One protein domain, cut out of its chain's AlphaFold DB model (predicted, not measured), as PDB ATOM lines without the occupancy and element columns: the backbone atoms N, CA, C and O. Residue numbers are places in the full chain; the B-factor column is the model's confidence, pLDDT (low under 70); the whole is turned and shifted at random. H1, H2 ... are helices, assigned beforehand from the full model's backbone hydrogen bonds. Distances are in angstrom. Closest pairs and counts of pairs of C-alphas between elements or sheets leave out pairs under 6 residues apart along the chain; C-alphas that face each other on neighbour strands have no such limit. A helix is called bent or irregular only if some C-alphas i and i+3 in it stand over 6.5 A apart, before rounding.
ATOM      1  N   THR A   2      75.030  40.096  38.863       30.59
ATOM      2  CA  THR A   2      74.417  38.919  39.497       30.59
ATOM      3  C   THR A   2      72.954  38.845  39.071       30.59
ATOM      4  O   THR A   2      72.053  39.178  39.837       30.59
ATOM      5  N   LEU A   3      72.702  38.449  37.819       42.06
ATOM      6  CA  LEU A   3      71.398  37.882  37.473       42.06
ATOM      7  C   LEU A   3      71.301  36.607  38.312       42.06
ATOM      8  O   LEU A   3      72.003  35.639  38.031       42.06
ATOM      9  N   GLY A   4      70.565  36.673  39.424       50.94
ATOM     10  CA  GLY A   4      70.504  35.595  40.407       50.94
ATOM     11  C   GLY A   4      70.219  34.248  39.748       50.94
ATOM     12  O   GLY A   4      69.612  34.192  38.676       50.94
ATOM     13  N   PHE A   5      70.643  33.165  40.400       51.78
ATOM     14  CA  PHE A   5      70.519  31.784  39.921       51.78
ATOM     15  C   PHE A   5      69.152  31.470  39.281       51.78
ATOM     16  O   PHE A   5      69.088  30.748  38.297       51.78
ATOM     17  N   THR A   6      68.062  32.094  39.738       52.66
ATOM     18  CA  THR A   6      66.725  31.887  39.166       52.66
ATOM     19  C   THR A   6      66.500  32.466  37.765       52.66
ATOM     20  O   THR A   6      65.730  31.884  37.014       52.66
ATOM     21  N   LEU A   7      67.149  33.575  37.393       65.69
ATOM     22  CA  LEU A   7      67.148  34.073  36.005       65.69
ATOM     23  C   LEU A   7      68.321  33.484  35.211       65.69
ATOM     24  O   LEU A   7      68.184  33.177  34.028       65.69
ATOM     25  N   GLY A   8      69.467  33.280  35.871       80.00
ATOM     26  CA  GLY A   8      70.653  32.679  35.261       80.00
ATOM     27  C   GLY A   8      70.414  31.250  34.768       80.00
ATOM     28  O   GLY A   8      70.840  30.914  33.666       80.00
ATOM     29  N   LEU A   9      69.681  30.430  35.529       86.75
ATOM     30  CA  LEU A   9      69.355  29.052  35.152       86.75
ATOM     31  C   LEU A   9      68.487  29.006  33.890       86.75
ATOM     32  O   LEU A   9      68.797  28.280  32.951       86.75
ATOM     33  N   GLN A  10      67.444  29.834  33.824       89.06
ATOM     34  CA  GLN A  10      66.577  29.935  32.645       89.06
ATOM     35  C   GLN A  10      67.366  30.344  31.402       89.06
ATOM     36  O   GLN A  10      67.205  29.746  30.339       89.06
ATOM     37  N   LEU A  11      68.258  31.330  31.547       87.62
ATOM     38  CA  LEU A  11      69.151  31.747  30.473       87.62
ATOM     39  C   LEU A  11      70.100  30.614  30.057       87.62
ATOM     40  O   LEU A  11      70.280  30.398  28.864       87.62
ATOM     41  N   ALA A  12      70.673  29.865  31.003       89.62
ATOM     42  CA  ALA A  12      71.551  28.734  30.705       89.62
ATOM     43  C   ALA A  12      70.833  27.664  29.867       89.62
ATOM     44  O   ALA A  12      71.360  27.222  28.846       89.62
ATOM     45  N   TYR A  13      69.605  27.299  30.250       91.56
ATOM     46  CA  TYR A  13      68.788  26.346  29.495       91.56
ATOM     47  C   TYR A  13      68.363  26.907  28.134       91.56
ATOM     48  O   TYR A  13      68.406  26.184  27.140       91.56
ATOM     49  N   LEU A  14      68.026  28.199  28.045       91.31
ATOM     50  CA  LEU A  14      67.750  28.853  26.766       91.31
ATOM     51  C   LEU A  14      68.971  28.793  25.839       91.31
ATOM     52  O   LEU A  14      68.838  28.409  24.678       91.31
ATOM     53  N   LEU A  15      70.162  29.130  26.339       90.25
ATOM     54  CA  LEU A  15      71.411  29.048  25.581       90.25
ATOM     55  C   LEU A  15      71.719  27.610  25.155       90.25
ATOM     56  O   LEU A  15      72.147  27.403  24.022       90.25
ATOM     57  N   ALA A  16      71.457  26.617  26.009       92.00
ATOM     58  CA  ALA A  16      71.616  25.206  25.665       92.00
ATOM     59  C   ALA A  16      70.667  24.786  24.529       92.00
ATOM     60  O   ALA A  16      71.105  24.168  23.559       92.00
ATOM     61  N   VAL A  17      69.390  25.178  24.595       93.25
ATOM     62  CA  VAL A  17      68.399  24.906  23.540       93.25
ATOM     63  C   VAL A  17      68.778  25.608  22.234       93.25
ATOM     64  O   VAL A  17      68.798  24.974  21.179       93.25
ATOM     65  N   LEU A  18      69.134  26.896  22.279       90.56
ATOM     66  CA  LEU A  18      69.576  27.650  21.101       90.56
ATOM     67  C   LEU A  18      70.872  27.077  20.511       90.56
ATOM     68  O   LEU A  18      70.996  26.970  19.291       90.56
ATOM     69  N   GLY A  19      71.805  26.654  21.364       89.56
ATOM     70  CA  GLY A  19      73.032  25.965  20.979       89.56
ATOM     71  C   GLY A  19      72.748  24.637  20.279       89.56
ATOM     72  O   GLY A  19      73.313  24.381  19.218       89.56
ATOM     73  N   ALA A  20      71.818  23.833  20.799       92.00
ATOM     74  CA  ALA A  20      71.384  22.584  20.174       92.00
ATOM     75  C   ALA A  20      70.710  22.823  18.810       92.00
ATOM     76  O   ALA A  20      71.007  22.123  17.840       92.00
ATOM     77  N   ILE A  21      69.856  23.849  18.698       90.31
ATOM     78  CA  ILE A  21      69.249  24.264  17.423       90.31
ATOM     79  C   ILE A  21      70.335  24.691  16.423       90.31
ATOM     80  O   ILE A  21      70.309  24.264  15.267       90.31
ATOM     81  N   GLY A  22      71.304  25.499  16.862       87.50
ATOM     82  CA  GLY A  22      72.438  25.938  16.050       87.50
ATOM     83  C   GLY A  22      73.309  24.771  15.581       87.50
ATOM     84  O   GLY A  22      73.608  24.667  14.392       87.50
ATOM     85  N   ALA A  23      73.643  23.844  16.482       86.75
ATOM     86  CA  ALA A  23      74.381  22.623  16.171       86.75
ATOM     87  C   ALA A  23      73.634  21.754  15.147       86.75
ATOM     88  O   ALA A  23      74.223  21.319  14.159       86.75
ATOM     89  N   LEU A  24      72.320  21.568  15.305       89.25
ATOM     90  CA  LEU A  24      71.501  20.834  14.339       89.25
ATOM     91  C   LEU A  24      71.466  21.529  12.969       89.25
ATOM     92  O   LEU A  24      71.532  20.868  11.930       89.25
ATOM     93  N   ALA A  25      71.378  22.860  12.940       86.62
ATOM     94  CA  ALA A  25      71.420  23.631  11.700       86.62
ATOM     95  C   ALA A  25      72.788  23.528  10.997       86.62
ATOM     96  O   ALA A  25      72.834  23.451   9.765       86.62
ATOM     97  N   LEU A  26      73.881  23.456  11.763       84.94
ATOM     98  CA  LEU A  26      75.231  23.203  11.253       84.94
ATOM     99  C   LEU A  26      75.384  21.794  10.685       84.94
ATOM    100  O   LEU A  26      75.875  21.647   9.568       84.94
ATOM    101  N   LEU A  27      74.899  20.774  11.399       86.75
ATOM    102  CA  LEU A  27      74.893  19.386  10.923       86.75
ATOM    103  C   LEU A  27      74.107  19.241   9.613       86.75
ATOM    104  O   LEU A  27      74.500  18.493   8.723       86.75
ATOM    105  N   ARG A  28      73.036  20.026   9.446       88.69
ATOM    106  CA  ARG A  28      72.252  20.118   8.202       88.69
ATOM    107  C   ARG A  28      72.867  21.033   7.134       88.69
ATOM    108  O   ARG A  28      72.198  21.325   6.146       88.69
ATOM    109  N   ARG A  29      74.101  21.516   7.333       82.19
ATOM    110  CA  ARG A  29      74.846  22.427   6.442       82.19
ATOM    111  C   ARG A  29      74.111  23.729   6.091       82.19
ATOM    112  O   ARG A  29      74.432  24.367   5.096       82.19
ATOM    113  N   ARG A  30      73.144  24.160   6.911       78.38
ATOM    114  CA  ARG A  30      72.356  25.386   6.668       78.38
ATOM    115  C   ARG A  30      73.072  26.672   7.077       78.38
ATOM    116  O   ARG A  30      72.674  27.742   6.637       78.38
ATOM    117  N   LEU A  31      74.085  26.567   7.936       75.62
ATOM    118  CA  LEU A  31      74.859  27.693   8.475       75.62
ATOM    119  C   LEU A  31      76.324  27.666   8.007       75.62
ATOM    120  O   LEU A  31      77.191  28.248   8.651       75.62
ATOM    121  N   TRP A  32      76.624  26.939   6.928       74.25
ATOM    122  CA  TRP A  32      77.988  26.759   6.433       74.25
ATOM    123  C   TRP A  32      78.307  27.708   5.266       74.25
ATOM    124  O   TRP A  32      77.430  27.919   4.427       74.25
ATOM    125  N   PRO A  33      79.553  28.215   5.159       78.81
ATOM    126  CA  PRO A  33      80.661  28.075   6.113       78.81
ATOM    127  C   PRO A  33      80.539  29.043   7.303       78.81
ATOM    128  O   PRO A  33      80.116  30.185   7.142       78.81
ATOM    129  N   LEU A  34      80.952  28.601   8.496       80.31
ATOM    130  CA  LEU A  34      81.094  29.490   9.653       80.31
ATOM    131  C   LEU A  34      82.489  30.111   9.699       80.31
ATOM    132  O   LEU A  34      83.488  29.441   9.434       80.31
ATOM    133  N   ASP A  35      82.556  31.370  10.125       88.38
ATOM    134  CA  ASP A  35      83.818  32.017  10.472       88.38
ATOM    135  C   ASP A  35      84.450  31.322  11.693       88.38
ATOM    136  O   ASP A  35      83.830  31.186  12.754       88.38
ATOM    137  N   ARG A  36      85.714  30.899  11.562       87.56
ATOM    138  CA  ARG A  36      86.491  30.282  12.650       87.56
ATOM    139  C   ARG A  36      86.602  31.205  13.863       87.56
ATOM    140  O   ARG A  36      86.609  30.716  14.990       87.56
ATOM    141  N   ARG A  37      86.663  32.524  13.646       93.06
ATOM    142  CA  ARG A  37      86.716  33.518  14.727       93.06
ATOM    143  C   ARG A  37      85.419  33.535  15.523       93.06
ATOM    144  O   ARG A  37      85.472  33.562  16.748       93.06
ATOM    145  N   LEU A  38      84.275  33.447  14.842       89.81
ATOM    146  CA  LEU A  38      82.969  33.346  15.489       89.81
ATOM    147  C   LEU A  38      82.878  32.067  16.327       89.81
ATOM    148  O   LEU A  38      82.511  32.137  17.494       89.81
ATOM    149  N   MET A  39      83.278  30.918  15.772       86.81
ATOM    150  CA  MET A  39      83.276  29.651  16.511       86.81
ATOM    151  C   MET A  39      84.169  29.702  17.755       86.81
ATOM    152  O   MET A  39      83.740  29.290  18.832       86.81
ATOM    153  N   ALA A  40      85.388  30.234  17.622       91.44
ATOM    154  CA  ALA A  40      86.312  30.391  18.742       91.44
ATOM    155  C   ALA A  40      85.751  31.341  19.811       91.44
ATOM    156  O   ALA A  40      85.795  31.018  20.997       91.44
ATOM    157  N   ALA A  41      85.165  32.470  19.402       93.19
ATOM    158  CA  ALA A  41      84.534  33.419  20.313       93.19
ATOM    159  C   ALA A  41      83.330  32.805  21.047       93.19
ATOM    160  O   ALA A  41      83.202  32.977  22.257       93.19
ATOM    161  N   THR A  42      82.475  32.043  20.354       89.88
ATOM    162  CA  THR A  42      81.347  31.331  20.975       89.88
ATOM    163  C   THR A  42      81.828  30.278  21.969       89.88
ATOM    164  O   THR A  42      81.320  30.226  23.086       89.88
ATOM    165  N   ALA A  43      82.823  29.465  21.602       90.06
ATOM    166  CA  ALA A  43      83.380  28.449  22.492       90.06
ATOM    167  C   ALA A  43      84.011  29.075  23.744       90.06
ATOM    168  O   ALA A  43      83.715  28.648  24.859       90.06
ATOM    169  N   LEU A  44      84.814  30.132  23.574       95.50
ATOM    170  CA  LEU A  44      85.393  30.878  24.690       95.50
ATOM    171  C   LEU A  44      84.300  31.469  25.590       95.50
ATOM    172  O   LEU A  44      84.376  31.340  26.808       95.50
ATOM    173  N   GLY A  45      83.258  32.058  24.998       92.00
ATOM    174  CA  GLY A  45      82.113  32.590  25.733       92.00
ATOM    175  C   GLY A  45      81.398  31.526  26.571       92.00
ATOM    176  O   GLY A  45      81.096  31.778  27.735       92.00
ATOM    177  N   LEU A  46      81.187  30.323  26.024       90.25
ATOM    178  CA  LEU A  46      80.587  29.200  26.755       90.25
ATOM    179  C   LEU A  46      81.464  28.732  27.921       90.25
ATOM    180  O   LEU A  46      80.938  28.469  29.000       90.25
ATOM    181  N   VAL A  47      82.786  28.665  27.733       93.75
ATOM    182  CA  VAL A  47      83.728  28.299  28.804       93.75
ATOM    183  C   VAL A  47      83.704  29.337  29.923       93.75
ATOM    184  O   VAL A  47      83.559  28.973  31.087       93.75
ATOM    185  N   VAL A  48      83.789  30.627  29.585       93.69
ATOM    186  CA  VAL A  48      83.733  31.720  30.569       93.69
ATOM    187  C   VAL A  48      82.397  31.709  31.313       93.69
ATOM    188  O   VAL A  48      82.375  31.840  32.538       93.69
ATOM    189  N   PHE A  49      81.290  31.503  30.597       90.19
ATOM    190  CA  PHE A  49      79.959  31.391  31.188       90.19
ATOM    191  C   PHE A  49      79.866  30.214  32.165       90.19
ATOM    192  O   PHE A  49      79.485  30.413  33.316       90.19
ATOM    193  N   ALA A  50      80.259  29.009  31.741       88.75
ATOM    194  CA  ALA A  50      80.206  27.808  32.569       88.75
ATOM    195  C   ALA A  50      81.116  27.914  33.802       88.75
ATOM    196  O   ALA A  50      80.685  27.586  34.906       88.75
ATOM    197  N   ALA A  51      82.339  28.428  33.640       92.38
ATOM    198  CA  ALA A  51      83.265  28.645  34.748       92.38
ATOM    199  C   ALA A  51      82.697  29.648  35.762       92.38
ATOM    200  O   ALA A  51      82.692  29.382  36.961       92.38
ATOM    201  N   THR A  52      82.150  30.768  35.285       90.56
ATOM    202  CA  THR A  52      81.521  31.775  36.153       90.56
ATOM    203  C   THR A  52      80.308  31.195  36.879       90.56
ATOM    204  O   THR A  52      80.180  31.364  38.089       90.56
ATOM    205  N   ALA A  53      79.443  30.464  36.170       86.94
ATOM    206  CA  ALA A  53      78.275  29.815  36.756       86.94
ATOM    207  C   ALA A  53      78.670  28.794  37.834       86.94
ATOM    208  O   ALA A  53      78.073  28.787  38.906       86.94
ATOM    209  N   ALA A  54      79.707  27.984  37.593       88.19
ATOM    210  CA  ALA A  54      80.212  27.014  38.562       88.19
ATOM    211  C   ALA A  54      80.798  27.691  39.813       88.19
ATOM    212  O   ALA A  54      80.463  27.301  40.933       88.19
ATOM    213  N   LEU A  55      81.611  28.741  39.639       90.69
ATOM    214  CA  LEU A  55      82.168  29.519  40.753       90.69
ATOM    215  C   LEU A  55      81.065  30.176  41.592       90.69
ATOM    216  O   LEU A  55      81.144  30.185  42.818       90.69
ATOM    217  N   MET A  56      80.016  30.684  40.943       86.94
ATOM    218  CA  MET A  56      78.865  31.261  41.635       86.94
ATOM    219  C   MET A  56      77.992  30.208  42.321       86.94
ATOM    220  O   MET A  56      77.466  30.491  43.392       86.94
ATOM    221  N   ALA A  57      77.828  29.014  41.743       85.94
ATOM    222  CA  ALA A  57      77.017  27.939  42.315       85.94
ATOM    223  C   ALA A  57      77.679  27.285  43.538       85.94
ATOM    224  O   ALA A  57      76.986  26.868  44.464       85.94
ATOM    225  N   GLN A  58      79.013  27.231  43.574       90.19
ATOM    226  CA  GLN A  58      79.776  26.566  44.630       90.19
ATOM    227  C   GLN A  58      79.371  26.952  46.070       90.19
ATOM    228  O   GLN A  58      79.137  26.036  46.861       90.19
ATOM    229  N   PRO A  59      79.270  28.239  46.466       90.12
ATOM    230  CA  PRO A  59      78.846  28.593  47.823       90.12
ATOM    231  C   PRO A  59      77.421  28.125  48.145       90.12
ATOM    232  O   PRO A  59      77.176  27.701  49.270       90.12
ATOM    233  N   TYR A  60      76.499  28.130  47.177       85.88
ATOM    234  CA  TYR A  60      75.132  27.640  47.389       85.88
ATOM    235  C   TYR A  60      75.099  26.129  47.606       85.88
ATOM    236  O   TYR A  60      74.398  25.666  48.501       85.88
ATOM    237  N   LEU A  61      75.889  25.370  46.841       88.25
ATOM    238  CA  LEU A  61      76.010  23.922  47.026       88.25
ATOM    239  C   LEU A  61      76.571  23.590  48.412       88.25
ATOM    240  O   LEU A  61      75.992  22.772  49.116       88.25
ATOM    241  N   ARG A  62      77.608  24.311  48.867       91.94
ATOM    242  CA  ARG A  62      78.141  24.148  50.232       91.94
ATOM    243  C   ARG A  62      77.092  24.425  51.309       91.94
ATOM    244  O   ARG A  62      77.072  23.733  52.320       91.94
ATOM    245  N   VAL A  63      76.244  25.438  51.113       90.00
ATOM    246  CA  VAL A  63      75.154  25.744  52.052       90.00
ATOM    247  C   VAL A  63      74.116  24.628  52.055       90.00
ATOM    248  O   VAL A  63      73.711  24.223  53.131       90.00
ATOM    249  N   ILE A  64      73.726  24.095  50.896       88.69
ATOM    250  CA  ILE A  64      72.778  22.971  50.805       88.69
ATOM    251  C   ILE A  64      73.343  21.704  51.463       88.69
ATOM    252  O   ILE A  64      72.602  20.974  52.117       88.69
ATOM    253  N   ASP A  65      74.643  21.450  51.312       91.62
ATOM    254  CA  ASP A  65      75.311  20.306  51.939       91.62
ATOM    255  C   ASP A  65      75.393  20.461  53.469       91.62
ATOM    256  O   ASP A  65      75.209  19.490  54.200       91.62
ATOM    257  N   ALA A  66      75.645  21.681  53.964       92.12
ATOM    258  CA  ALA A  66      75.713  21.984  55.397       92.12
ATOM    259  C   ALA A  66      74.332  22.138  56.062       92.12
ATOM    260  O   ALA A  66      74.198  21.893  57.259       92.12
ATOM    261  N   HIS A  67      73.329  22.543  55.283       91.12
ATOM    262  CA  HIS A  67      71.952  22.802  55.696       91.12
ATOM    263  C   HIS A  67      70.980  22.104  54.737       91.12
ATOM    264  O   HIS A  67      70.434  22.747  53.832       91.12
ATOM    265  N   PRO A  68      70.744  20.789  54.899       89.88
ATOM    266  CA  PRO A  68      69.791  20.052  54.072       89.88
ATOM    267  C   PRO A  68      68.378  20.652  54.088       89.88
ATOM    268  O   PRO A  68      67.657  20.535  53.096       89.88
ATOM    269  N   GLU A  69      68.003  21.346  55.169       88.94
ATOM    270  CA  GLU A  69      66.756  22.107  55.304       88.94
ATOM    271  C   GLU A  69      66.613  23.255  54.285       88.94
ATOM    272  O   GLU A  69      65.511  23.737  54.039       88.94
ATOM    273  N   ALA A  70      67.704  23.674  53.632       87.81
ATOM    274  CA  ALA A  70      67.680  24.681  52.572       87.81
ATOM    275  C   ALA A  70      67.049  24.177  51.259       87.81
ATOM    276  O   ALA A  70      66.721  24.985  50.377       87.81
ATOM    277  N   ARG A  71      66.908  22.852  51.095       87.94
ATOM    278  CA  ARG A  71      66.286  22.241  49.913       87.94
ATOM    279  C   ARG A  71      64.810  22.623  49.850       87.94
ATOM    280  O   ARG A  71      64.080  22.533  50.832       87.94
TER     281      ARG A  71
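Overview. This is residues 2 to 71 of the 378 residues of an uncharacterized protein of Actinobacteria bacterium RBG_16_68_12 (UniProt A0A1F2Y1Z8). A long, open helical U: H1 runs one way, a short link turns the chain, and H2a runs back beside H1 across a gap. H2b continues past the beginning of H1, at an angle to H2a. The printed part has 70 residues with two named helices, H1 then H2, and no named strand; the class is all helix. It is a rod of 51 by 19 by 18 A, only just loose, close to extended, with a radius of gyration of the C-alphas of 16.3 A.

Arrangement. H1, residues 5 to 27, is joined by a short link of 8 residues to H2, residues 36 to 66. By its hydrogen bonds H2 was assigned as one helix, but it is bent: C-alphas 56 and 59 are 6.7 A apart. Its arms, H2a, residues 36 to 56, and H2b, residues 59 to 66, stand at a steep tilt of 39 degrees. H1 and H2a are near each other, their closest C-alphas 8.3 A apart; H1 and H2b are apart. Every O i to N i+4 pair is within hydrogen-bond range in H2a and H2b, and 18 of 19 in H1.

Along the chain. H1 measures 31.8 A from C-alpha 5 at (70.519, 31.784, 39.921) to C-alpha 27. H2a measures 30.0 A, and H2b 10.5 A, ending at C-alpha 66 at (75.713, 21.984, 55.397).

Size, cuts and confidence. The two C-alphas farthest apart, of Pro 33 and Glu 69, are 51.5 A apart. The printed part has no cut. Residues 2 to 7 have pLDDT under 70.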